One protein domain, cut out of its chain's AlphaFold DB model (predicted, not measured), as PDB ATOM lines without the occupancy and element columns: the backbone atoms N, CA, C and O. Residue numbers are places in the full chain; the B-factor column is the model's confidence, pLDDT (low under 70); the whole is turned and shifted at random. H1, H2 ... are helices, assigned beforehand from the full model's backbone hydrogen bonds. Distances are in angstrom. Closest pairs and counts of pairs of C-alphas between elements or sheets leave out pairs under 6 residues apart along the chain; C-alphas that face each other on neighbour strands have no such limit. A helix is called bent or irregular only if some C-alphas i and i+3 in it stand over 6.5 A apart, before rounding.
ATOM      1  N   ARG A   2     -29.855 -40.691 -41.251       50.44
ATOM      2  CA  ARG A   2     -29.775 -39.967 -42.548       50.44
ATOM      3  C   ARG A   2     -31.109 -39.804 -43.305       50.44
ATOM      4  O   ARG A   2     -31.366 -38.716 -43.794       50.44
ATOM      5  N   ARG A   3     -31.969 -40.832 -43.339       54.66
ATOM      6  CA  ARG A   3     -33.233 -40.793 -44.109       54.66
ATOM      7  C   ARG A   3     -34.237 -39.737 -43.622       54.66
ATOM      8  O   ARG A   3     -34.865 -39.093 -44.445       54.66
ATOM      9  N   GLY A   4     -34.326 -39.503 -42.310       64.75
ATOM     10  CA  GLY A   4     -35.257 -38.509 -41.757       64.75
ATOM     11  C   GLY A   4     -34.865 -37.060 -42.063       64.75
ATOM     12  O   GLY A   4     -35.740 -36.218 -42.210       64.75
ATOM     13  N   LEU A   5     -33.565 -36.780 -42.210       63.69
ATOM     14  CA  LEU A   5     -33.060 -35.458 -42.609       63.69
ATOM     15  C   LEU A   5     -33.287 -35.189 -44.102       63.69
ATOM     16  O   LEU A   5     -33.688 -34.089 -44.459       63.69
ATOM     17  N   GLU A   6     -33.082 -36.192 -44.963       65.69
ATOM     18  CA  GLU A   6     -33.397 -36.080 -46.398       65.69
ATOM     19  C   GLU A   6     -34.896 -35.881 -46.640       65.69
ATOM     20  O   GLU A   6     -35.284 -35.053 -47.463       65.69
ATOM     21  N   GLU A   7     -35.750 -36.605 -45.912       74.19
ATOM     22  CA  GLU A   7     -37.203 -36.445 -46.005       74.19
ATOM     23  C   GLU A   7     -37.653 -35.071 -45.507       74.19
ATOM     24  O   GLU A   7     -38.403 -34.405 -46.217       74.19
ATOM     25  N   GLN A   8     -37.150 -34.602 -44.359       71.56
ATOM     26  CA  GLN A   8     -37.447 -33.257 -43.849       71.56
ATOM     27  C   GLN A   8     -36.998 -32.159 -44.817       71.56
ATOM     28  O   GLN A   8     -37.770 -31.242 -45.093       71.56
ATOM     29  N   PHE A   9     -35.798 -32.281 -45.388       70.69
ATOM     30  CA  PHE A   9     -35.279 -31.324 -46.361       70.69
ATOM     31  C   PHE A   9     -36.111 -31.304 -47.648       70.69
ATOM     32  O   PHE A   9     -36.517 -30.239 -48.109       70.69
ATOM     33  N   ASN A  10     -36.440 -32.474 -48.202       74.31
ATOM     34  CA  ASN A  10     -37.309 -32.561 -49.376       74.31
ATOM     35  C   ASN A  10     -38.693 -31.966 -49.105       74.31
ATOM     36  O   ASN A  10     -39.270 -31.308 -49.970       74.31
ATOM     37  N   GLN A  11     -39.221 -32.166 -47.901       77.00
ATOM     38  CA  GLN A  11     -40.520 -31.640 -47.508       77.00
ATOM     39  C   GLN A  11     -40.485 -30.115 -47.334       77.00
ATOM     40  O   GLN A  11     -41.410 -29.438 -47.779       77.00
ATOM     41  N   GLU A  12     -39.413 -29.555 -46.770       72.94
ATOM     42  CA  GLU A  12     -39.197 -28.104 -46.717       72.94
ATOM     43  C   GLU A  12     -39.046 -27.497 -48.113       72.94
ATOM     44  O   GLU A  12     -39.736 -26.526 -48.425       72.94
ATOM     45  N   VAL A  13     -38.219 -28.089 -48.980       73.12
ATOM     46  CA  VAL A  13     -38.033 -27.641 -50.369       73.12
ATOM     47  C   VAL A  13     -39.359 -27.658 -51.129       73.12
ATOM     48  O   VAL A  13     -39.692 -26.691 -51.818       73.12
ATOM     49  N   GLU A  14     -40.159 -28.711 -50.968       75.06
ATOM     50  CA  GLU A  14     -41.446 -28.845 -51.649       75.06
ATOM     51  C   GLU A  14     -42.510 -27.893 -51.078       75.06
ATOM     52  O   GLU A  14     -43.295 -27.311 -51.832       75.06
ATOM     53  N   ASN A  15     -42.514 -27.653 -49.764       77.38
ATOM     54  CA  ASN A  15     -43.374 -26.647 -49.138       77.38
ATOM     55  C   ASN A  15     -43.014 -25.231 -49.610       77.38
ATOM     56  O   ASN A  15     -43.908 -24.448 -49.939       77.38
ATOM     57  N   TYR A  16     -41.721 -24.919 -49.728       68.19
ATOM     58  CA  TYR A  16     -41.247 -23.653 -50.286       68.19
ATOM     59  C   TYR A  16     -41.598 -23.507 -51.766       68.19
ATOM     60  O   TYR A  16     -42.060 -22.441 -52.175       68.19
ATOM     61  N   ARG A  17     -41.465 -24.571 -52.566       68.88
ATOM     62  CA  ARG A  17     -41.875 -24.586 -53.977       68.88
ATOM     63  C   ARG A  17     -43.374 -24.330 -54.131       68.88
ATOM     64  O   ARG A  17     -43.772 -23.501 -54.947       68.88
ATOM     65  N   LYS A  18     -44.210 -24.992 -53.325       71.44
ATOM     66  CA  LYS A  18     -45.665 -24.773 -53.308       71.44
ATOM     67  C   LYS A  18     -46.021 -23.354 -52.873       71.44
ATOM     68  O   LYS A  18     -46.874 -22.732 -53.503       71.44
ATOM     69  N   ALA A  19     -45.341 -22.812 -51.864       68.69
ATOM     70  CA  ALA A  19     -45.516 -21.425 -51.444       68.69
ATOM     71  C   ALA A  19     -45.108 -20.440 -52.553       68.69
ATOM     72  O   ALA A  19     -45.828 -19.478 -52.812       68.69
ATOM     73  N   LEU A  20     -44.000 -20.695 -53.253       63.03
ATOM     74  CA  LEU A  20     -43.549 -19.907 -54.404       63.03
ATOM     75  C   LEU A  20     -44.580 -19.933 -55.540       63.03
ATOM     76  O   LEU A  20     -44.968 -18.870 -56.014       63.03
ATOM     77  N   LEU A  21     -45.089 -21.106 -55.924       65.88
ATOM     78  CA  LEU A  21     -46.113 -21.245 -56.970       65.88
ATOM     79  C   LEU A  21     -47.457 -20.609 -56.583       65.88
ATOM     80  O   LEU A  21     -48.128 -20.014 -57.426       65.88
ATOM     81  N   TYR A  22     -47.847 -20.688 -55.307       65.94
ATOM     82  CA  TYR A  22     -49.031 -20.002 -54.789       65.94
ATOM     83  C   TYR A  22     -48.859 -18.479 -54.836       65.94
ATOM     84  O   TYR A  22     -49.739 -17.772 -55.320       65.94
ATOM     85  N   HIS A  23     -47.701 -17.966 -54.409       60.19
ATOM     86  CA  HIS A  23     -47.391 -16.538 -54.471       60.19
ATOM     87  C   HIS A  23     -47.226 -16.022 -55.899       60.19
ATOM     88  O   HIS A  23     -47.618 -14.892 -56.164       60.19
ATOM     89  N   ALA A  24     -46.738 -16.837 -56.833       60.31
ATOM     90  CA  ALA A  24     -46.596 -16.440 -58.230       60.31
ATOM     91  C   ALA A  24     -47.931 -16.032 -58.882       60.31
ATOM     92  O   ALA A  24     -47.959 -15.249 -59.823       60.31
ATOM     93  N   ARG A  25     -49.053 -16.533 -58.353       58.38
ATOM     94  CA  ARG A  25     -50.401 -16.243 -58.850       58.38
ATOM     95  C   ARG A  25     -50.996 -14.932 -58.311       58.38
ATOM     96  O   ARG A  25     -52.035 -14.507 -58.806       58.38
ATOM     97  N   ILE A  26     -50.395 -14.339 -57.273       64.12
ATOM     98  CA  ILE A  26     -50.991 -13.251 -56.467       64.12
ATOM     99  C   ILE A  26     -49.982 -12.128 -56.148       64.12
ATOM    100  O   ILE A  26     -50.354 -11.105 -55.585       64.12
ATOM    101  N   SER A  27     -48.691 -12.310 -56.425       60.28
ATOM    102  CA  SER A  27     -47.616 -11.395 -56.020       60.28
ATOM    103  C   SER A  27     -46.843 -10.863 -57.223       60.28
ATOM    104  O   SER A  27     -46.608 -11.586 -58.186       60.28
ATOM    105  N   ASP A  28     -46.415  -9.604 -57.123       70.62
ATOM    106  CA  ASP A  28     -45.516  -8.962 -58.081       70.62
ATOM    107  C   ASP A  28     -44.154  -9.683 -58.144       70.62
ATOM    108  O   ASP A  28     -43.677 -10.253 -57.150       70.62
ATOM    109  N   TRP A  29     -43.526  -9.641 -59.321       73.44
ATOM    110  CA  TRP A  29     -42.275 -10.322 -59.649       73.44
ATOM    111  C   TRP A  29     -41.173 -10.042 -58.623       73.44
ATOM    112  O   TRP A  29     -40.492 -10.968 -58.184       73.44
ATOM    113  N   GLU A  30     -41.037  -8.799 -58.156       76.38
ATOM    114  CA  GLU A  30     -39.996  -8.433 -57.187       76.38
ATOM    115  C   GLU A  30     -40.175  -9.131 -55.825       76.38
ATOM    116  O   GLU A  30     -39.199  -9.562 -55.204       76.38
ATOM    117  N   THR A  31     -41.418  -9.355 -55.383       76.81
ATOM    118  CA  THR A  31     -41.693 -10.092 -54.135       76.81
ATOM    119  C   THR A  31     -41.393 -11.584 -54.292       76.81
ATOM    120  O   THR A  31     -40.854 -12.222 -53.381       76.81
ATOM    121  N   PHE A  32     -41.721 -12.155 -55.452       74.69
ATOM    122  CA  PHE A  32     -41.429 -13.551 -55.774       74.69
ATOM    123  C   PHE A  32     -39.917 -13.799 -55.896       74.69
ATOM    124  O   PHE A  32     -39.382 -14.705 -55.253       74.69
ATOM    125  N   LYS A  33     -39.207 -12.926 -56.613       79.00
ATOM    126  CA  LYS A  33     -37.746 -12.917 -56.748       79.00
ATOM    127  C   LYS A  33     -37.041 -12.827 -55.396       79.00
ATOM    128  O   LYS A  33     -36.079 -13.559 -55.165       79.00
ATOM    129  N   ALA A  34     -37.529 -11.993 -54.474       81.19
ATOM    130  CA  ALA A  34     -36.973 -11.902 -53.124       81.19
ATOM    131  C   ALA A  34     -37.103 -13.226 -52.344       81.19
ATOM    132  O   ALA A  34     -36.154 -13.646 -51.678       81.19
ATOM    133  N   LYS A  35     -38.247 -13.917 -52.447       79.25
ATOM    134  CA  LYS A  35     -38.457 -15.230 -51.809       79.25
ATOM    135  C   LYS A  35     -37.612 -16.330 -52.454       79.25
ATOM    136  O   LYS A  35     -37.002 -17.115 -51.735       79.25
ATOM    137  N   ALA A  36     -37.524 -16.350 -53.784       78.50
ATOM    138  CA  ALA A  36     -36.667 -17.277 -54.518       78.50
ATOM    139  C   ALA A  36     -35.184 -17.076 -54.161       78.50
ATOM    140  O   ALA A  36     -34.468 -18.047 -53.936       78.50
ATOM    141  N   GLY A  37     -34.742 -15.824 -54.014       83.44
ATOM    142  CA  GLY A  37     -33.398 -15.498 -53.536       83.44
ATOM    143  C   GLY A  37     -33.096 -16.103 -52.162       83.44
ATOM    144  O   GLY A  37     -32.073 -16.756 -52.009       83.44
ATOM    145  N   LYS A  38     -34.013 -15.979 -51.193       83.00
ATOM    146  CA  LYS A  38     -33.842 -16.593 -49.861       83.00
ATOM    147  C   LYS A  38     -33.764 -18.121 -49.912       83.00
ATOM    148  O   LYS A  38     -33.010 -18.718 -49.154       83.00
ATOM    149  N   MET A  39     -34.538 -18.753 -50.797       80.12
ATOM    150  CA  MET A  39     -34.481 -20.204 -50.998       80.12
ATOM    151  C   MET A  39     -33.123 -20.631 -51.562       80.12
ATOM    152  O   MET A  39     -32.540 -21.599 -51.085       80.12
ATOM    153  N   PHE A  40     -32.611 -19.894 -52.548       84.81
ATOM    154  CA  PHE A  40     -31.282 -20.132 -53.098       84.81
ATOM    155  C   PHE A  40     -30.199 -20.026 -52.017       84.81
ATOM    156  O   PHE A  40     -29.382 -20.932 -51.891       84.81
ATOM    157  N   ASP A  41     -30.258 -18.982 -51.186       83.88
ATOM    158  CA  ASP A  41     -29.303 -18.776 -50.092       83.88
ATOM    159  C   ASP A  41     -29.327 -19.932 -49.081       83.88
ATOM    160  O   ASP A  41     -28.278 -20.377 -48.618       83.88
ATOM    161  N   TYR A  42     -30.516 -20.455 -48.767       80.56
ATOM    162  CA  TYR A  42     -30.674 -21.602 -47.871       80.56
ATOM    163  C   TYR A  42     -30.084 -22.891 -48.461       80.56
ATOM    164  O   TYR A  42     -29.329 -23.594 -47.789       80.56
ATOM    165  N   VAL A  43     -30.380 -23.186 -49.731       80.38
ATOM    166  CA  VAL A  43     -29.836 -24.367 -50.424       80.38
ATOM    167  C   VAL A  43     -28.315 -24.277 -50.537       80.38
ATOM    168  O   VAL A  43     -27.617 -25.257 -50.287       80.38
ATOM    169  N   GLU A  44     -27.785 -23.100 -50.865       82.44
ATOM    170  CA  GLU A  44     -26.344 -22.913 -50.997       82.44
ATOM    171  C   GLU A  44     -25.620 -22.993 -49.650       82.44
ATOM    172  O   GLU A  44     -24.527 -23.551 -49.589       82.44
ATOM    173  N   ALA A  45     -26.237 -22.534 -48.556       80.44
ATOM    174  CA  ALA A  45     -25.697 -22.728 -47.212       80.44
ATOM    175  C   ALA A  45     -25.564 -24.220 -46.851       80.44
ATOM    176  O   ALA A  45     -24.560 -24.629 -46.266       80.44
ATOM    177  N   ILE A  46     -26.537 -25.048 -47.246       78.38
ATOM    178  CA  ILE A  46     -26.485 -26.502 -47.030       78.38
ATOM    179  C   ILE A  46     -25.395 -27.141 -47.890       78.38
ATOM    180  O   ILE A  46     -24.552 -27.862 -47.354       78.38
ATOM    181  N   GLU A  47     -25.348 -26.844 -49.191       77.75
ATOM    182  CA  GLU A  47     -24.285 -27.347 -50.073       77.75
ATOM    183  C   GLU A  47     -22.890 -26.949 -49.567       77.75
ATOM    184  O   GLU A  47     -21.958 -27.758 -49.592       77.75
ATOM    185  N   TYR A  48     -22.743 -25.717 -49.070       78.38
ATOM    186  CA  TYR A  48     -21.490 -25.231 -48.507       78.38
ATOM    187  C   TYR A  48     -21.098 -26.000 -47.241       78.38
ATOM    188  O   TYR A  48     -19.957 -26.444 -47.127       78.38
ATOM    189  N   SER A  49     -22.053 -26.257 -46.342       75.50
ATOM    190  CA  SER A  49     -21.813 -27.064 -45.139       75.50
ATOM    191  C   SER A  49     -21.364 -28.499 -45.465       75.50
ATOM    192  O   SER A  49     -20.509 -29.074 -44.784       75.50
ATOM    193  N   GLU A  50     -21.882 -29.094 -46.547       74.81
ATOM    194  CA  GLU A  50     -21.427 -30.410 -46.999       74.81
ATOM    195  C   GLU A  50     -20.017 -30.370 -47.592       74.81
ATOM    196  O   GLU A  50     -19.223 -31.291 -47.356       74.81
ATOM    197  N   LEU A  51     -19.697 -29.326 -48.362       76.62
ATOM    198  CA  LEU A  51     -18.360 -29.113 -48.909       76.62
ATOM    199  C   LEU A  51     -17.327 -28.938 -47.793       76.62
ATOM    200  O   LEU A  51     -16.300 -29.620 -47.831       76.62
ATOM    201  N   GLU A  52     -17.620 -28.119 -46.780       75.19
ATOM    202  CA  GLU A  52     -16.784 -27.976 -45.581       75.19
ATOM    203  C   GLU A  52     -16.567 -29.328 -44.902       75.19
ATOM    204  O   GLU A  52     -15.434 -29.729 -44.645       75.19
ATOM    205  N   ARG A  53     -17.633 -30.104 -44.674       77.62
ATOM    206  CA  ARG A  53     -17.518 -31.417 -44.028       77.62
ATOM    207  C   ARG A  53     -16.613 -32.383 -44.801       77.62
ATOM    208  O   ARG A  53     -15.824 -33.121 -44.198       77.62
ATOM    209  N   ARG A  54     -16.721 -32.409 -46.134       76.50
ATOM    210  CA  ARG A  54     -15.843 -33.224 -46.993       76.50
ATOM    211  C   ARG A  54     -14.402 -32.717 -46.946       76.50
ATOM    212  O   ARG A  54     -13.486 -33.533 -46.852       76.50
ATOM    213  N   PHE A  55     -14.207 -31.398 -46.958       79.00
ATOM    214  CA  PHE A  55     -12.894 -30.776 -46.809       79.00
ATOM    215  C   PHE A  55     -12.243 -31.154 -45.475       79.00
ATOM    216  O   PHE A  55     -11.137 -31.685 -45.493       79.00
ATOM    217  N   PHE A  56     -12.950 -31.020 -44.348       76.94
ATOM    218  CA  PHE A  56     -12.476 -31.435 -43.022       76.94
ATOM    219  C   PHE A  56     -12.065 -32.906 -42.975       76.94
ATOM    220  O   PHE A  56     -11.026 -33.249 -42.414       76.94
ATOM    221  N   THR A  57     -12.869 -33.782 -43.578       78.25
ATOM    222  CA  THR A  57     -12.573 -35.219 -43.608       78.25
ATOM    223  C   THR A  57     -11.258 -35.485 -44.343       78.25
ATOM    224  O   THR A  57     -10.379 -36.156 -43.807       78.25
ATOM    225  N   ASN A  58     -11.087 -34.912 -45.538       77.19
ATOM    226  CA  ASN A  58      -9.870 -35.085 -46.334       77.19
ATOM    227  C   ASN A  58      -8.651 -34.413 -45.690       77.19
ATOM    228  O   ASN A  58      -7.562 -34.985 -45.676       77.19
ATOM    229  N   PHE A  59      -8.835 -33.217 -45.131       80.19
ATOM    230  CA  PHE A  59      -7.783 -32.474 -44.454       80.19
ATOM    231  C   PHE A  59      -7.248 -33.244 -43.244       80.19
ATOM    232  O   PHE A  59      -6.038 -33.413 -43.118       80.19
ATOM    233  N   ASN A  60      -8.132 -33.795 -42.405       80.19
ATOM    234  CA  ASN A  60      -7.729 -34.593 -41.249       80.19
ATOM    235  C   ASN A  60      -6.938 -35.843 -41.652       80.19
ATOM    236  O   ASN A  60      -5.961 -36.182 -40.990       80.19
ATOM    237  N   VAL A  61      -7.307 -36.508 -42.753       82.19
ATOM    238  CA  VAL A  61      -6.548 -37.660 -43.275       82.19
ATOM    239  C   VAL A  61      -5.130 -37.248 -43.679       82.19
ATOM    240  O   VAL A  61      -4.165 -37.903 -43.284       82.19
ATOM    241  N   ILE A  62      -4.991 -36.146 -44.422       82.62
ATOM    242  CA  ILE A  62      -3.684 -35.615 -44.837       82.62
ATOM    243  C   ILE A  62      -2.857 -35.195 -43.615       82.62
ATOM    244  O   ILE A  62      -1.664 -35.488 -43.548       82.62
ATOM    245  N   LEU A  63      -3.491 -34.558 -42.630       82.56
ATOM    246  CA  LEU A  63      -2.843 -34.123 -41.398       82.56
ATOM    247  C   LEU A  63      -2.301 -35.307 -40.586       82.56
ATOM    248  O   LEU A  63      -1.145 -35.286 -40.168       82.56
ATOM    249  N   ILE A  64      -3.104 -36.358 -40.402       84.69
ATOM    250  CA  ILE A  64      -2.682 -37.582 -39.706       84.69
ATOM    251  C   ILE A  64      -1.490 -38.223 -40.427       84.69
ATOM    252  O   ILE A  64      -0.513 -38.603 -39.779       84.69
ATOM    253  N   ALA A  65      -1.535 -38.300 -41.761       85.19
ATOM    254  CA  ALA A  65      -0.428 -38.825 -42.554       85.19
ATOM    255  C   ALA A  65       0.856 -37.990 -42.384       85.19
ATOM    256  O   ALA A  65       1.929 -38.558 -42.183       85.19
ATOM    257  N   LEU A  66       0.757 -36.657 -42.398       82.50
ATOM    258  CA  LEU A  66       1.894 -35.758 -42.166       82.50
ATOM    259  C   LEU A  66       2.501 -35.936 -40.770       82.50
ATOM    260  O   LEU A  66       3.721 -36.046 -40.646       82.50
ATOM    261  N   ILE A  67       1.669 -36.018 -39.730       81.88
ATOM    262  CA  ILE A  67       2.131 -36.267 -38.357       81.88
ATOM    263  C   ILE A  67       2.868 -37.609 -38.279       81.88
ATOM    264  O   ILE A  67       3.960 -37.675 -37.712       81.88
ATOM    265  N   ALA A  68       2.325 -38.667 -38.889       84.44
ATOM    266  CA  ALA A  68       2.968 -39.979 -38.921       84.44
ATOM    267  C   ALA A  68       4.335 -39.945 -39.632       84.44
ATOM    268  O   ALA A  68       5.305 -40.513 -39.124       84.44
ATOM    269  N   ILE A  69       4.439 -39.234 -40.762       84.25
ATOM    270  CA  ILE A  69       5.702 -39.044 -41.495       84.25
ATOM    271  C   ILE A  69       6.740 -38.342 -40.619       84.25
ATOM    272  O   ILE A  69       7.888 -38.778 -40.560       84.25
ATOM    273  N   VAL A  70       6.355 -37.283 -39.906       80.25
ATOM    274  CA  VAL A  70       7.273 -36.575 -39.004       80.25
ATOM    275  C   VAL A  70       7.736 -37.492 -37.880       80.25
ATOM    276  O   VAL A  70       8.937 -37.560 -37.623       80.25
ATOM    277  N   ILE A  71       6.822 -38.203 -37.216       80.19
ATOM    278  CA  ILE A  71       7.176 -39.131 -36.132       80.19
ATOM    279  C   ILE A  71       8.224 -40.139 -36.620       80.19
ATOM    280  O   ILE A  71       9.222 -40.366 -35.929       80.19
ATOM    281  N   ALA A  72       8.045 -40.672 -37.833       81.19
ATOM    282  CA  ALA A  72       8.987 -41.590 -38.460       81.19
ATOM    283  C   ALA A  72      10.341 -40.929 -38.791       81.19
ATOM    284  O   ALA A  72      11.388 -41.483 -38.453       81.19
ATOM    285  N   LEU A  73      10.343 -39.743 -39.412       78.75
ATOM    286  CA  LEU A  73      11.565 -39.032 -39.820       78.75
ATOM    287  C   LEU A  73      12.408 -38.575 -38.628       78.75
ATOM    288  O   LEU A  73      13.628 -38.728 -38.628       78.75
ATOM    289  N   PHE A  74      11.762 -38.026 -37.602       75.62
ATOM    290  CA  PHE A  74      12.440 -37.496 -36.421       75.62
ATOM    291  C   PHE A  74      12.719 -38.560 -35.361       75.62
ATOM    292  O   PHE A  74      13.296 -38.226 -34.321       75.62
ATOM    293  N   LYS A  75      12.336 -39.821 -35.624       74.25
ATOM    294  CA  LYS A  75      12.430 -40.945 -34.684       74.25
ATOM    295  C   LYS A  75      11.941 -40.520 -33.301       74.25
ATOM    296  O   LYS A  75      12.674 -40.612 -32.317       74.25
ATOM    297  N   VAL A  76      10.737 -39.949 -33.262       67.25
ATOM    298  CA  VAL A  76      10.152 -39.426 -32.024       67.25
ATOM    299  C   VAL A  76       9.908 -40.603 -31.093       67.25
ATOM    300  O   VAL A  76       8.964 -41.368 -31.270       67.25
ATOM    301  N   ASP A  77      10.799 -40.759 -30.124       67.81
ATOM    302  CA  ASP A  77      10.702 -41.801 -29.121       67.81
ATOM    303  C   ASP A  77       9.919 -41.260 -27.918       67.81
ATOM    304  O   ASP A  77      10.354 -40.338 -27.219       67.81
ATOM    305  N   PHE A  78       8.716 -41.798 -27.724       65.31
ATOM    306  CA  PHE A  78       7.810 -41.396 -26.648       65.31
ATOM    307  C   PHE A  78       8.234 -41.958 -25.281       65.31
ATOM    308  O   PHE A  78       7.664 -41.558 -24.267       65.31
ATOM    309  N   ALA A  79       9.230 -42.854 -25.239       64.75
ATOM    310  CA  ALA A  79       9.682 -43.531 -24.026       64.75
ATOM    311  C   ALA A  79      10.918 -42.891 -23.356       64.75
ATOM    312  O   ALA A  79      11.324 -43.333 -22.283       64.75
ATOM    313  N   VAL A  80      11.542 -41.863 -23.950       56.97
ATOM    314  CA  VAL A  80      12.892 -41.419 -23.547       56.97
ATOM    315  C   VAL A  80      12.849 -40.340 -22.455       56.97
ATOM    316  O   VAL A  80      12.478 -39.193 -22.695       56.97
ATOM    317  N   THR A  81      13.261 -40.737 -21.246       56.06
ATOM    318  CA  THR A  81      13.431 -39.959 -20.001       56.06
ATOM    319  C   THR A  81      14.775 -39.209 -19.927       56.06
ATOM    320  O   THR A  81      15.688 -39.618 -19.210       56.06
ATOM    321  N   PRO A  82      14.953 -38.143 -20.721       66.06
ATOM    322  CA  PRO A  82      15.490 -36.884 -20.201       66.06
ATOM    323  C   PRO A  82      14.707 -35.663 -20.718       66.06
ATOM    324  O   PRO A  82      14.312 -35.592 -21.885       66.06
ATOM    325  N   ASP A  83      14.531 -34.658 -19.857       69.94
ATOM    326  CA  ASP A  83      13.663 -33.492 -20.094       69.94
ATOM    327  C   ASP A  83      13.955 -32.739 -21.404       69.94
ATOM    328  O   ASP A  83      13.033 -32.263 -22.068       69.94
ATOM    329  N   LEU A  84      15.217 -32.699 -21.846       69.19
ATOM    330  CA  LEU A  84      15.616 -32.016 -23.082       69.19
ATOM    331  C   LEU A  84      15.024 -32.668 -24.349       69.19
ATOM    332  O   LEU A  84      14.589 -31.973 -25.270       69.19
ATOM    333  N   MET A  85      14.970 -34.004 -24.396       70.62
ATOM    334  CA  MET A  85      14.374 -34.750 -25.516       70.62
ATOM    335  C   MET A  85      12.854 -34.584 -25.536       70.62
ATOM    336  O   MET A  85      12.254 -34.467 -26.605       70.62
ATOM    337  N   ARG A  86      12.238 -34.483 -24.353       71.62
ATOM    338  CA  ARG A  86      10.806 -34.224 -24.200       71.62
ATOM    339  C   ARG A  86      10.432 -32.834 -24.715       71.62
ATOM    340  O   ARG A  86       9.495 -32.716 -25.501       71.62
ATOM    341  N   ILE A  87      11.206 -31.804 -24.361       78.62
ATOM    342  CA  ILE A  87      11.015 -30.430 -24.855       78.62
ATOM    343  C   ILE A  87      11.199 -30.364 -26.376       78.62
ATOM    344  O   ILE A  87      10.367 -29.772 -27.062       78.62
ATOM    345  N   LYS A  88      12.231 -31.023 -26.926       79.44
ATOM    346  CA  LYS A  88      12.448 -31.104 -28.382       79.44
ATOM    347  C   LYS A  88      11.232 -31.695 -29.102       79.44
ATOM    348  O   LYS A  88      10.761 -31.126 -30.082       79.44
ATOM    349  N   ASN A  89      10.710 -32.815 -28.604       76.62
ATOM    350  CA  ASN A  89       9.560 -33.488 -29.206       76.62
ATOM    351  C   ASN A  89       8.289 -32.627 -29.121       76.62
ATOM    352  O   ASN A  89       7.555 -32.526 -30.101       76.62
ATOM    353  N   VAL A  90       8.061 -31.950 -27.990       80.69
ATOM    354  CA  VAL A  90       6.936 -31.016 -27.824       80.69
ATOM    355  C   VAL A  90       7.052 -29.829 -28.782       80.69
ATOM    356  O   VAL A  90       6.068 -29.487 -29.428       80.69
ATOM    357  N   MET A  91       8.239 -29.240 -28.934       82.62
ATOM    358  CA  MET A  91       8.481 -28.130 -29.866       82.62
ATOM    359  C   MET A  91       8.229 -28.533 -31.324       82.62
ATOM    360  O   MET A  91       7.593 -27.784 -32.062       82.62
ATOM    361  N   ILE A  92       8.674 -29.728 -31.733       81.62
ATOM    362  CA  ILE A  92       8.426 -30.260 -33.083       81.62
ATOM    363  C   ILE A  92       6.920 -30.438 -33.317       81.62
ATOM    364  O   ILE A  92       6.396 -29.977 -34.330       81.62
ATOM    365  N   LEU A  93       6.207 -31.056 -32.371       80.00
ATOM    366  CA  LEU A  93       4.761 -31.264 -32.478       80.00
ATOM    367  C   LEU A  93       3.977 -29.945 -32.458       80.00
ATOM    368  O   LEU A  93       3.039 -29.785 -33.236       80.00
ATOM    369  N   ALA A  94       4.375 -28.984 -31.621       82.75
ATOM    370  CA  ALA A  94       3.761 -27.662 -31.559       82.75
ATOM    371  C   ALA A  94       3.972 -26.879 -32.862       82.75
ATOM    372  O   ALA A  94       3.019 -26.314 -33.397       82.75
ATOM    373  N   GLY A  95       5.190 -26.904 -33.413       84.31
ATOM    374  CA  GLY A  95       5.501 -26.285 -34.700       84.31
ATOM    375  C   GLY A  95       4.667 -26.877 -35.834       84.31
ATOM    376  O   GLY A  95       4.105 -26.137 -36.638       84.31
ATOM    377  N   LEU A  96       4.496 -28.199 -35.860       81.00
ATOM    378  CA  LEU A  96       3.629 -28.864 -36.838       81.00
ATOM    379  C   LEU A  96       2.158 -28.528 -36.651       81.00
ATOM    380  O   LEU A  96       1.468 -28.304 -37.642       81.00
ATOM    381  N   GLY A  97       1.688 -28.466 -35.405       79.50
ATOM    382  CA  GLY A  97       0.326 -28.052 -35.083       79.50
ATOM    383  C   GLY A  97       0.032 -26.644 -35.594       79.50
ATOM    384  O   GLY A  97      -0.942 -26.452 -36.317       79.50
ATOM    385  N   ALA A  98       0.916 -25.686 -35.300       80.44
ATOM    386  CA  ALA A  98       0.788 -24.304 -35.755       80.44
ATOM    387  C   ALA A  98       0.838 -24.200 -37.289       80.44
ATOM    388  O   ALA A  98      -0.061 -23.626 -37.900       80.44
ATOM    389  N   SER A  99       1.823 -24.849 -37.921       80.88
ATOM    390  CA  SER A  99       1.987 -24.864 -39.385       80.88
ATOM    391  C   SER A  99       0.763 -25.442 -40.100       80.88
ATOM    392  O   SER A  99       0.312 -24.934 -41.125       80.88
ATOM    393  N   SER A 100       0.217 -26.527 -39.551       78.06
ATOM    394  CA  SER A 100      -0.943 -27.212 -40.119       78.06
ATOM    395  C   SER A 100      -2.227 -26.414 -39.923       78.06
ATOM    396  O   SER A 100      -3.070 -26.403 -40.815       78.06
ATOM    397  N   PHE A 101      -2.369 -25.726 -38.786       79.06
ATOM    398  CA  PHE A 101      -3.487 -24.824 -38.523       79.06
ATOM    399  C   PHE A 101      -3.485 -23.621 -39.476       79.06
ATOM    400  O   PHE A 101      -4.525 -23.283 -40.039       79.06
ATOM    401  N   GLU A 102      -2.326 -23.010 -39.726       79.81
ATOM    402  CA  GLU A 102      -2.215 -21.915 -40.697       79.81
ATOM    403  C   GLU A 102      -2.527 -22.379 -42.123       79.81
ATOM    404  O   GLU A 102      -3.278 -21.716 -42.841       79.81
ATOM    405  N   LEU A 103      -2.011 -23.546 -42.525       81.50
ATOM    406  CA  LEU A 103      -2.303 -24.126 -43.835       81.50
ATOM    407  C   LEU A 103      -3.795 -24.443 -43.999       81.50
ATOM    408  O   LEU A 103      -4.368 -24.151 -45.050       81.50
ATOM    409  N   TYR A 104      -4.419 -25.008 -42.962       80.94
ATOM    410  CA  TYR A 104      -5.860 -25.239 -42.901       80.94
ATOM    411  C   TYR A 104      -6.624 -23.939 -43.147       80.94
ATOM    412  O   TYR A 104      -7.401 -23.850 -44.098       80.94
ATOM    413  N   PHE A 105      -6.354 -22.922 -42.326       78.69
ATOM    414  CA  PHE A 105      -7.068 -21.652 -42.367       78.69
ATOM    415  C   PHE A 105      -6.889 -20.954 -43.719       78.69
ATOM    416  O   PHE A 105      -7.847 -20.444 -44.294       78.69
ATOM    417  N   TYR A 106      -5.676 -20.979 -44.273       81.75
ATOM    418  CA  TYR A 106      -5.389 -20.399 -45.579       81.75
ATOM    419  C   TYR A 106      -6.152 -21.097 -46.716       81.75
ATOM    420  O   TYR A 106      -6.721 -20.430 -47.584       81.75
ATOM    421  N   LEU A 107      -6.165 -22.435 -46.734       80.75
ATOM    422  CA  LEU A 107      -6.868 -23.205 -47.761       80.75
ATOM    423  C   LEU A 107      -8.384 -23.028 -47.661       80.75
ATOM    424  O   LEU A 107      -9.029 -22.787 -48.685       80.75
ATOM    425  N   ASP A 108      -8.925 -23.093 -46.449       76.12
ATOM    426  CA  ASP A 108     -10.345 -22.906 -46.168       76.12
ATOM    427  C   ASP A 108     -10.808 -21.503 -46.581       76.12
ATOM    428  O   ASP A 108     -11.699 -21.350 -47.420       76.12
ATOM    429  N   TYR A 109     -10.082 -20.466 -46.148       75.81
ATOM    430  CA  TYR A 109     -10.331 -19.084 -46.549       75.81
ATOM    431  C   TYR A 109     -10.282 -18.898 -48.071       75.81
ATOM    432  O   TYR A 109     -11.127 -18.216 -48.656       75.81
ATOM    433  N   LYS A 110      -9.318 -19.522 -48.758       79.88
ATOM    434  CA  LYS A 110      -9.195 -19.432 -50.220       79.88
ATOM    435  C   LYS A 110     -10.368 -20.098 -50.940       79.88
ATOM    436  O   LYS A 110     -10.833 -19.568 -51.953       79.88
ATOM    437  N   ILE A 111     -10.841 -21.245 -50.449       79.12
ATOM    438  CA  ILE A 111     -12.018 -21.935 -50.991       79.12
ATOM    439  C   ILE A 111     -13.270 -21.096 -50.737       79.12
ATOM    440  O   ILE A 111     -13.991 -20.805 -51.693       79.12
ATOM    441  N   TYR A 112     -13.477 -20.638 -49.501       75.38
ATOM    442  CA  TYR A 112     -14.567 -19.739 -49.116       75.38
ATOM    443  C   TYR A 112     -14.627 -18.514 -50.025       75.38
ATOM    444  O   TYR A 112     -15.647 -18.245 -50.663       75.38
ATOM    445  N   MET A 113     -13.503 -17.805 -50.161       74.81
ATOM    446  CA  MET A 113     -13.414 -16.613 -50.998       74.81
ATOM    447  C   MET A 113     -13.730 -16.929 -52.454       74.81
ATOM    448  O   MET A 113     -14.480 -16.185 -53.083       74.81
ATOM    449  N   ARG A 114     -13.220 -18.035 -53.005       75.81
ATOM    450  CA  ARG A 114     -13.495 -18.429 -54.392       75.81
ATOM    451  C   ARG A 114     -14.979 -18.734 -54.612       75.81
ATOM    452  O   ARG A 114     -15.546 -18.278 -55.606       75.81
ATOM    453  N   VAL A 115     -15.608 -19.478 -53.703       73.94
ATOM    454  CA  VAL A 115     -17.043 -19.787 -53.771       73.94
ATOM    455  C   VAL A 115     -17.858 -18.501 -53.695       73.94
ATOM    456  O   VAL A 115     -18.627 -18.221 -54.612       73.94
ATOM    457  N   LYS A 116     -17.610 -17.664 -52.687       75.12
ATOM    458  CA  LYS A 116     -18.369 -16.434 -52.439       75.12
ATOM    459  C   LYS A 116     -18.217 -15.376 -53.533       75.12
ATOM    460  O   LYS A 116     -19.178 -14.687 -53.852       75.12
ATOM    461  N   THR A 117     -17.021 -15.216 -54.101       72.06
ATOM    462  CA  THR A 117     -16.747 -14.127 -55.060       72.06
ATOM    463  C   THR A 117     -17.010 -14.511 -56.510       72.06
ATOM    464  O   THR A 117     -17.421 -13.659 -57.293       72.06
ATOM    465  N   VAL A 118     -16.792 -15.775 -56.892       76.19
ATOM    466  CA  VAL A 118     -16.849 -16.189 -58.304       76.19
ATOM    467  C   VAL A 118     -18.069 -17.050 -58.602       76.19
ATOM    468  O   VAL A 118     -18.729 -16.838 -59.620       76.19
ATOM    469  N   TYR A 119     -18.360 -18.035 -57.752       77.06
ATOM    470  CA  TYR A 119     -19.384 -19.040 -58.045       77.06
ATOM    471  C   TYR A 119     -20.770 -18.621 -57.566       77.06
ATOM    472  O   TYR A 119     -21.709 -18.679 -58.358       77.06
ATOM    473  N   TYR A 120     -20.875 -18.141 -56.327       80.00
ATOM    474  CA  TYR A 120     -22.115 -17.687 -55.702       80.00
ATOM    475  C   TYR A 120     -22.879 -16.673 -56.576       80.00
ATOM    476  O   TYR A 120     -24.004 -16.973 -56.982       80.00
ATOM    477  N   PRO A 121     -22.297 -15.523 -56.991       82.25
ATOM    478  CA  PRO A 121     -23.046 -14.531 -57.763       82.25
ATOM    479  C   PRO A 121     -23.505 -15.074 -59.121       82.25
ATOM    480  O   PRO A 121     -24.654 -14.866 -59.504       82.25
ATOM    481  N   LYS A 122     -22.654 -15.847 -59.812       85.50
ATOM    482  CA  LYS A 122     -22.995 -16.461 -61.105       85.50
ATOM    483  C   LYS A 122     -24.110 -17.499 -60.981       85.50
ATOM    484  O   LYS A 122     -24.993 -17.561 -61.837       85.50
ATOM    485  N   ARG A 123     -24.075 -18.336 -59.939       83.06
ATOM    486  CA  ARG A 123     -25.113 -19.346 -59.683       83.06
ATOM    487  C   ARG A 123     -26.429 -18.686 -59.300       83.06
ATOM    488  O   ARG A 123     -27.456 -19.068 -59.855       83.06
ATOM    489  N   ARG A 124     -26.384 -17.674 -58.432       83.50
ATOM    490  CA  ARG A 124     -27.558 -16.907 -58.014       83.50
ATOM    491  C   ARG A 124     -28.228 -16.228 -59.196       83.50
ATOM    492  O   ARG A 124     -29.435 -16.347 -59.370       83.50
ATOM    493  N   GLU A 125     -27.449 -15.562 -60.043       85.50
ATOM    494  CA  GLU A 125     -27.957 -14.915 -61.254       85.50
ATOM    495  C   GLU A 125     -28.616 -15.928 -62.199       85.50
ATOM    496  O   GLU A 125     -29.747 -15.724 -62.640       85.50
ATOM    497  N   LYS A 126     -27.956 -17.067 -62.450       87.50
ATOM    498  CA  LYS A 126     -28.511 -18.143 -63.281       87.50
ATOM    499  C   LYS A 126     -29.806 -18.716 -62.695       87.50
ATOM    500  O   LYS A 126     -30.747 -18.971 -63.440       87.50
ATOM    501  N   PHE A 127     -29.860 -18.906 -61.379       84.00
ATOM    502  CA  PHE A 127     -31.044 -19.399 -60.677       84.00
ATOM    503  C   PHE A 127     -32.225 -18.433 -60.816       84.00
ATOM    504  O   PHE A 127     -33.304 -18.852 -61.228       84.00
ATOM    505  N   ILE A 128     -32.004 -17.139 -60.558       82.94
ATOM    506  CA  ILE A 128     -33.038 -16.107 -60.715       82.94
ATOM    507  C   ILE A 128     -33.526 -16.039 -62.164       82.94
ATOM    508  O   ILE A 128     -34.732 -16.022 -62.385       82.94
ATOM    509  N   LYS A 129     -32.618 -16.072 -63.147       85.00
ATOM    510  CA  LYS A 129     -32.980 -16.035 -64.571       85.00
ATOM    511  C   LYS A 129     -33.820 -17.242 -65.000       85.00
ATOM    512  O   LYS A 129     -34.763 -17.093 -65.769       85.00
ATOM    513  N   ASN A 130     -33.493 -18.435 -64.508       84.62
ATOM    514  CA  ASN A 130     -34.274 -19.636 -64.799       84.62
ATOM    515  C   ASN A 130     -35.678 -19.546 -64.191       84.62
ATOM    516  O   ASN A 130     -36.661 -19.764 -64.891       84.62
ATOM    517  N   ILE A 131     -35.769 -19.140 -62.926       80.88
ATOM    518  CA  ILE A 131     -37.049 -18.964 -62.238       80.88
ATOM    519  C   ILE A 131     -37.896 -17.851 -62.870       80.88
ATOM    520  O   ILE A 131     -39.119 -17.945 -62.878       80.88
ATOM    521  N   GLU A 132     -37.273 -16.813 -63.425       81.56
ATOM    522  CA  GLU A 132     -37.975 -15.777 -64.184       81.56
ATOM    523  C   GLU A 132     -38.627 -16.330 -65.446       81.56
ATOM    524  O   GLU A 132     -39.792 -16.038 -65.721       81.56
ATOM    525  N   ASN A 133     -37.902 -17.159 -66.197       82.81
ATOM    526  CA  ASN A 133     -38.451 -17.815 -67.379       82.81
ATOM    527  C   ASN A 133     -39.617 -18.740 -67.005       82.81
ATOM    528  O   ASN A 133     -40.657 -18.700 -67.663       82.81
ATOM    529  N   ASP A 134     -39.475 -19.507 -65.920       78.06
ATOM    530  CA  ASP A 134     -40.528 -20.393 -65.414       78.06
ATOM    531  C   ASP A 134     -41.763 -19.600 -64.962       78.06
ATOM    532  O   ASP A 134     -42.896 -19.965 -65.278       78.06
ATOM    533  N   PHE A 135     -41.555 -18.478 -64.267       73.81
ATOM    534  CA  PHE A 135     -42.624 -17.580 -63.837       73.81
ATOM    535  C   PHE A 135     -43.387 -17.008 -65.036       73.81
ATOM    536  O   PHE A 135     -44.613 -17.097 -65.084       73.81
ATOM    537  N   ARG A 136     -42.675 -16.475 -66.037       78.44
ATOM    538  CA  ARG A 136     -43.291 -15.918 -67.252       78.44
ATOM    539  C   ARG A 136     -44.084 -16.976 -68.018       78.44
ATOM    540  O   ARG A 136     -45.223 -16.713 -68.393       78.44
ATOM    541  N   ALA A 137     -43.517 -18.167 -68.208       79.19
ATOM    542  CA  ALA A 137     -44.197 -19.273 -68.880       79.19
ATOM    543  C   ALA A 137     -45.483 -19.694 -68.145       79.19
ATOM    544  O   ALA A 137     -46.503 -19.963 -68.779       79.19
ATOM    545  N   TYR A 138     -45.454 -19.711 -66.811       74.25
ATOM    546  CA  TYR A 138     -46.614 -20.058 -65.992       74.25
ATOM    547  C   TYR A 138     -47.718 -18.990 -66.037       74.25
ATOM    548  O   TYR A 138     -48.898 -19.334 -66.130       74.25
ATOM    549  N   VAL A 139     -47.353 -17.703 -65.998       71.44
ATOM    550  CA  VAL A 139     -48.311 -16.591 -66.122       71.44
ATOM    551  C   VAL A 139     -48.992 -16.604 -67.492       71.44
ATOM    552  O   VAL A 139     -50.220 -16.566 -67.541       71.44
ATOM    553  N   LEU A 140     -48.228 -16.771 -68.579       71.62
ATOM    554  CA  LEU A 140     -48.760 -16.884 -69.946       71.62
ATOM    555  C   LEU A 140     -49.804 -18.007 -70.069       71.62
ATOM    556  O   LEU A 140     -50.922 -17.773 -70.524       71.62
ATOM    557  N   GLN A 141     -49.499 -19.207 -69.564       74.12
ATOM    558  CA  GLN A 141     -50.449 -20.329 -69.580       74.12
ATOM    559  C   GLN A 141     -51.703 -20.075 -68.729       74.12
ATOM    560  O   GLN A 141     -52.781 -20.595 -69.024       74.12
ATOM    561  N   ALA A 142     -51.580 -19.325 -67.633       70.25
ATOM    562  CA  ALA A 142     -52.711 -19.005 -66.770       70.25
ATOM    563  C   ALA A 142     -53.665 -17.981 -67.406       70.25
ATOM    564  O   ALA A 142     -54.864 -18.030 -67.126       70.25
ATOM    565  N   GLU A 143     -53.154 -17.074 -68.241       70.81
ATOM    566  CA  GLU A 143     -53.956 -16.119 -69.014       70.81
ATOM    567  C   GLU A 143     -54.683 -16.804 -70.177       70.81
ATOM    568  O   GLU A 143     -55.892 -16.623 -70.320       70.81
ATOM    569  N   GLU A 144     -54.006 -17.681 -70.925       73.44
ATOM    570  CA  GLU A 144     -54.614 -18.473 -72.009       73.44
ATOM    571  C   GLU A 144     -55.789 -19.333 -71.515       73.44
ATOM    572  O   GLU A 144     -56.839 -19.385 -72.150       73.44
ATOM    573  N   ARG A 145     -55.664 -19.952 -70.332       67.62
ATOM    574  CA  ARG A 145     -56.743 -20.744 -69.708       67.62
ATOM    575  C   ARG A 145     -57.922 -19.921 -69.191       67.62
ATOM    576  O   ARG A 145     -58.957 -20.503 -68.898       67.62
ATOM    577  N   LYS A 146     -57.756 -18.613 -68.982       63.75
ATOM    578  CA  LYS A 146     -58.861 -17.713 -68.609       63.75
ATOM    579  C   LYS A 146     -59.593 -17.163 -69.834       63.75
ATOM    580  O   LYS A 146     -60.708 -16.674 -69.681       63.75
ATOM    581  N   ALA A 147     -58.948 -17.182 -70.999       63.47
ATOM    582  CA  ALA A 147     -59.492 -16.690 -72.261       63.47
ATOM    583  C   ALA A 147     -60.231 -17.770 -73.080       63.47
ATOM    584  O   ALA A 147     -60.926 -17.418 -74.032       63.47
ATOM    585  N   ALA A 148     -60.075 -19.049 -72.717       56.59
ATOM    586  CA  ALA A 148     -60.781 -20.207 -73.275       56.59
ATOM    587  C   ALA A 148     -61.979 -20.610 -72.403       56.59
ATOM    588  O   ALA A 148     -62.996 -21.047 -72.984       56.59
TER     589      ALA A 148
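Overview. This is residues 2 to 148 of the 148 residues of an uncharacterized protein of Nitrospirae bacterium GWC2_56_14 (UniProt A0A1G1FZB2). A long, narrow helical hairpin, H2 and H3, makes the length of the domain, and a shorter helix, H1, meets it near the end away from the H2 to H3 link and splays off H2 as a narrow V. H3, the longest helix, has a kink, and its end sticks out with residues 143 to 147. The printed part has 147 residues with three named helices, in the order H1, H2, H3, and no named strand; the class is all helix. The whole is extended, with a radius of gyration of the C-alphas of 26.1 A, and spans 93 by 33 by 19 A, only just a rod.

Arrangement. H3, residues 83 to 147, has a kink of 34 degrees near residue 120; it is neither bent nor irregular, but only just: C-alphas 117 and 120 are 6.5 A apart. H2, residues 29 to 73, touches H3 and forms a helical hairpin with it, at a shallow tilt of 24 degrees, opposite ways; the closest C-alphas, of Lys 33 and Ile 128, are 6.9 A apart. H1, residues 2 to 24, forms a helical hairpin with H2, at a shallow tilt of 25 degrees, opposite ways. H1 touches H2 with residues 16 to 24 alone, and H2 touches H1 with residues 32 to 39 alone; the closest C-alphas, of Ala 24 and Phe 32, are 6.4 A apart. H1 and H3 are close but not clearly touching, with the closest C-alphas, of Ala 24 and Phe 135, 7.0 A apart. Every O i to N i+4 pair is within hydrogen-bond range in H1 and H2, and 58 of 61 are in H3.

Along the chain. H3 measures 91.4 A from first to last C-alpha and ends at C-alpha 147, (-59.492, -16.690, -72.261). H2 measures 64.2 A and H1 32.9 A, beginning at C-alpha 2, (-29.775, -39.967, -42.548).

Size, cuts and confidence. The C-alphas farthest apart, of Pro 82 and Ala 148, are 94.4 A apart. The printed part has no cut; the link H1 to H2 is tight, and the link H2 to H3 is short. Residues 2 to 8, of H1, stand free, as do residues 79 to 84 and 143 to 148. The mean pLDDT of the printed part is 75.6, with 29 residues under 70, among them residues 19 to 27 and 76 to 84.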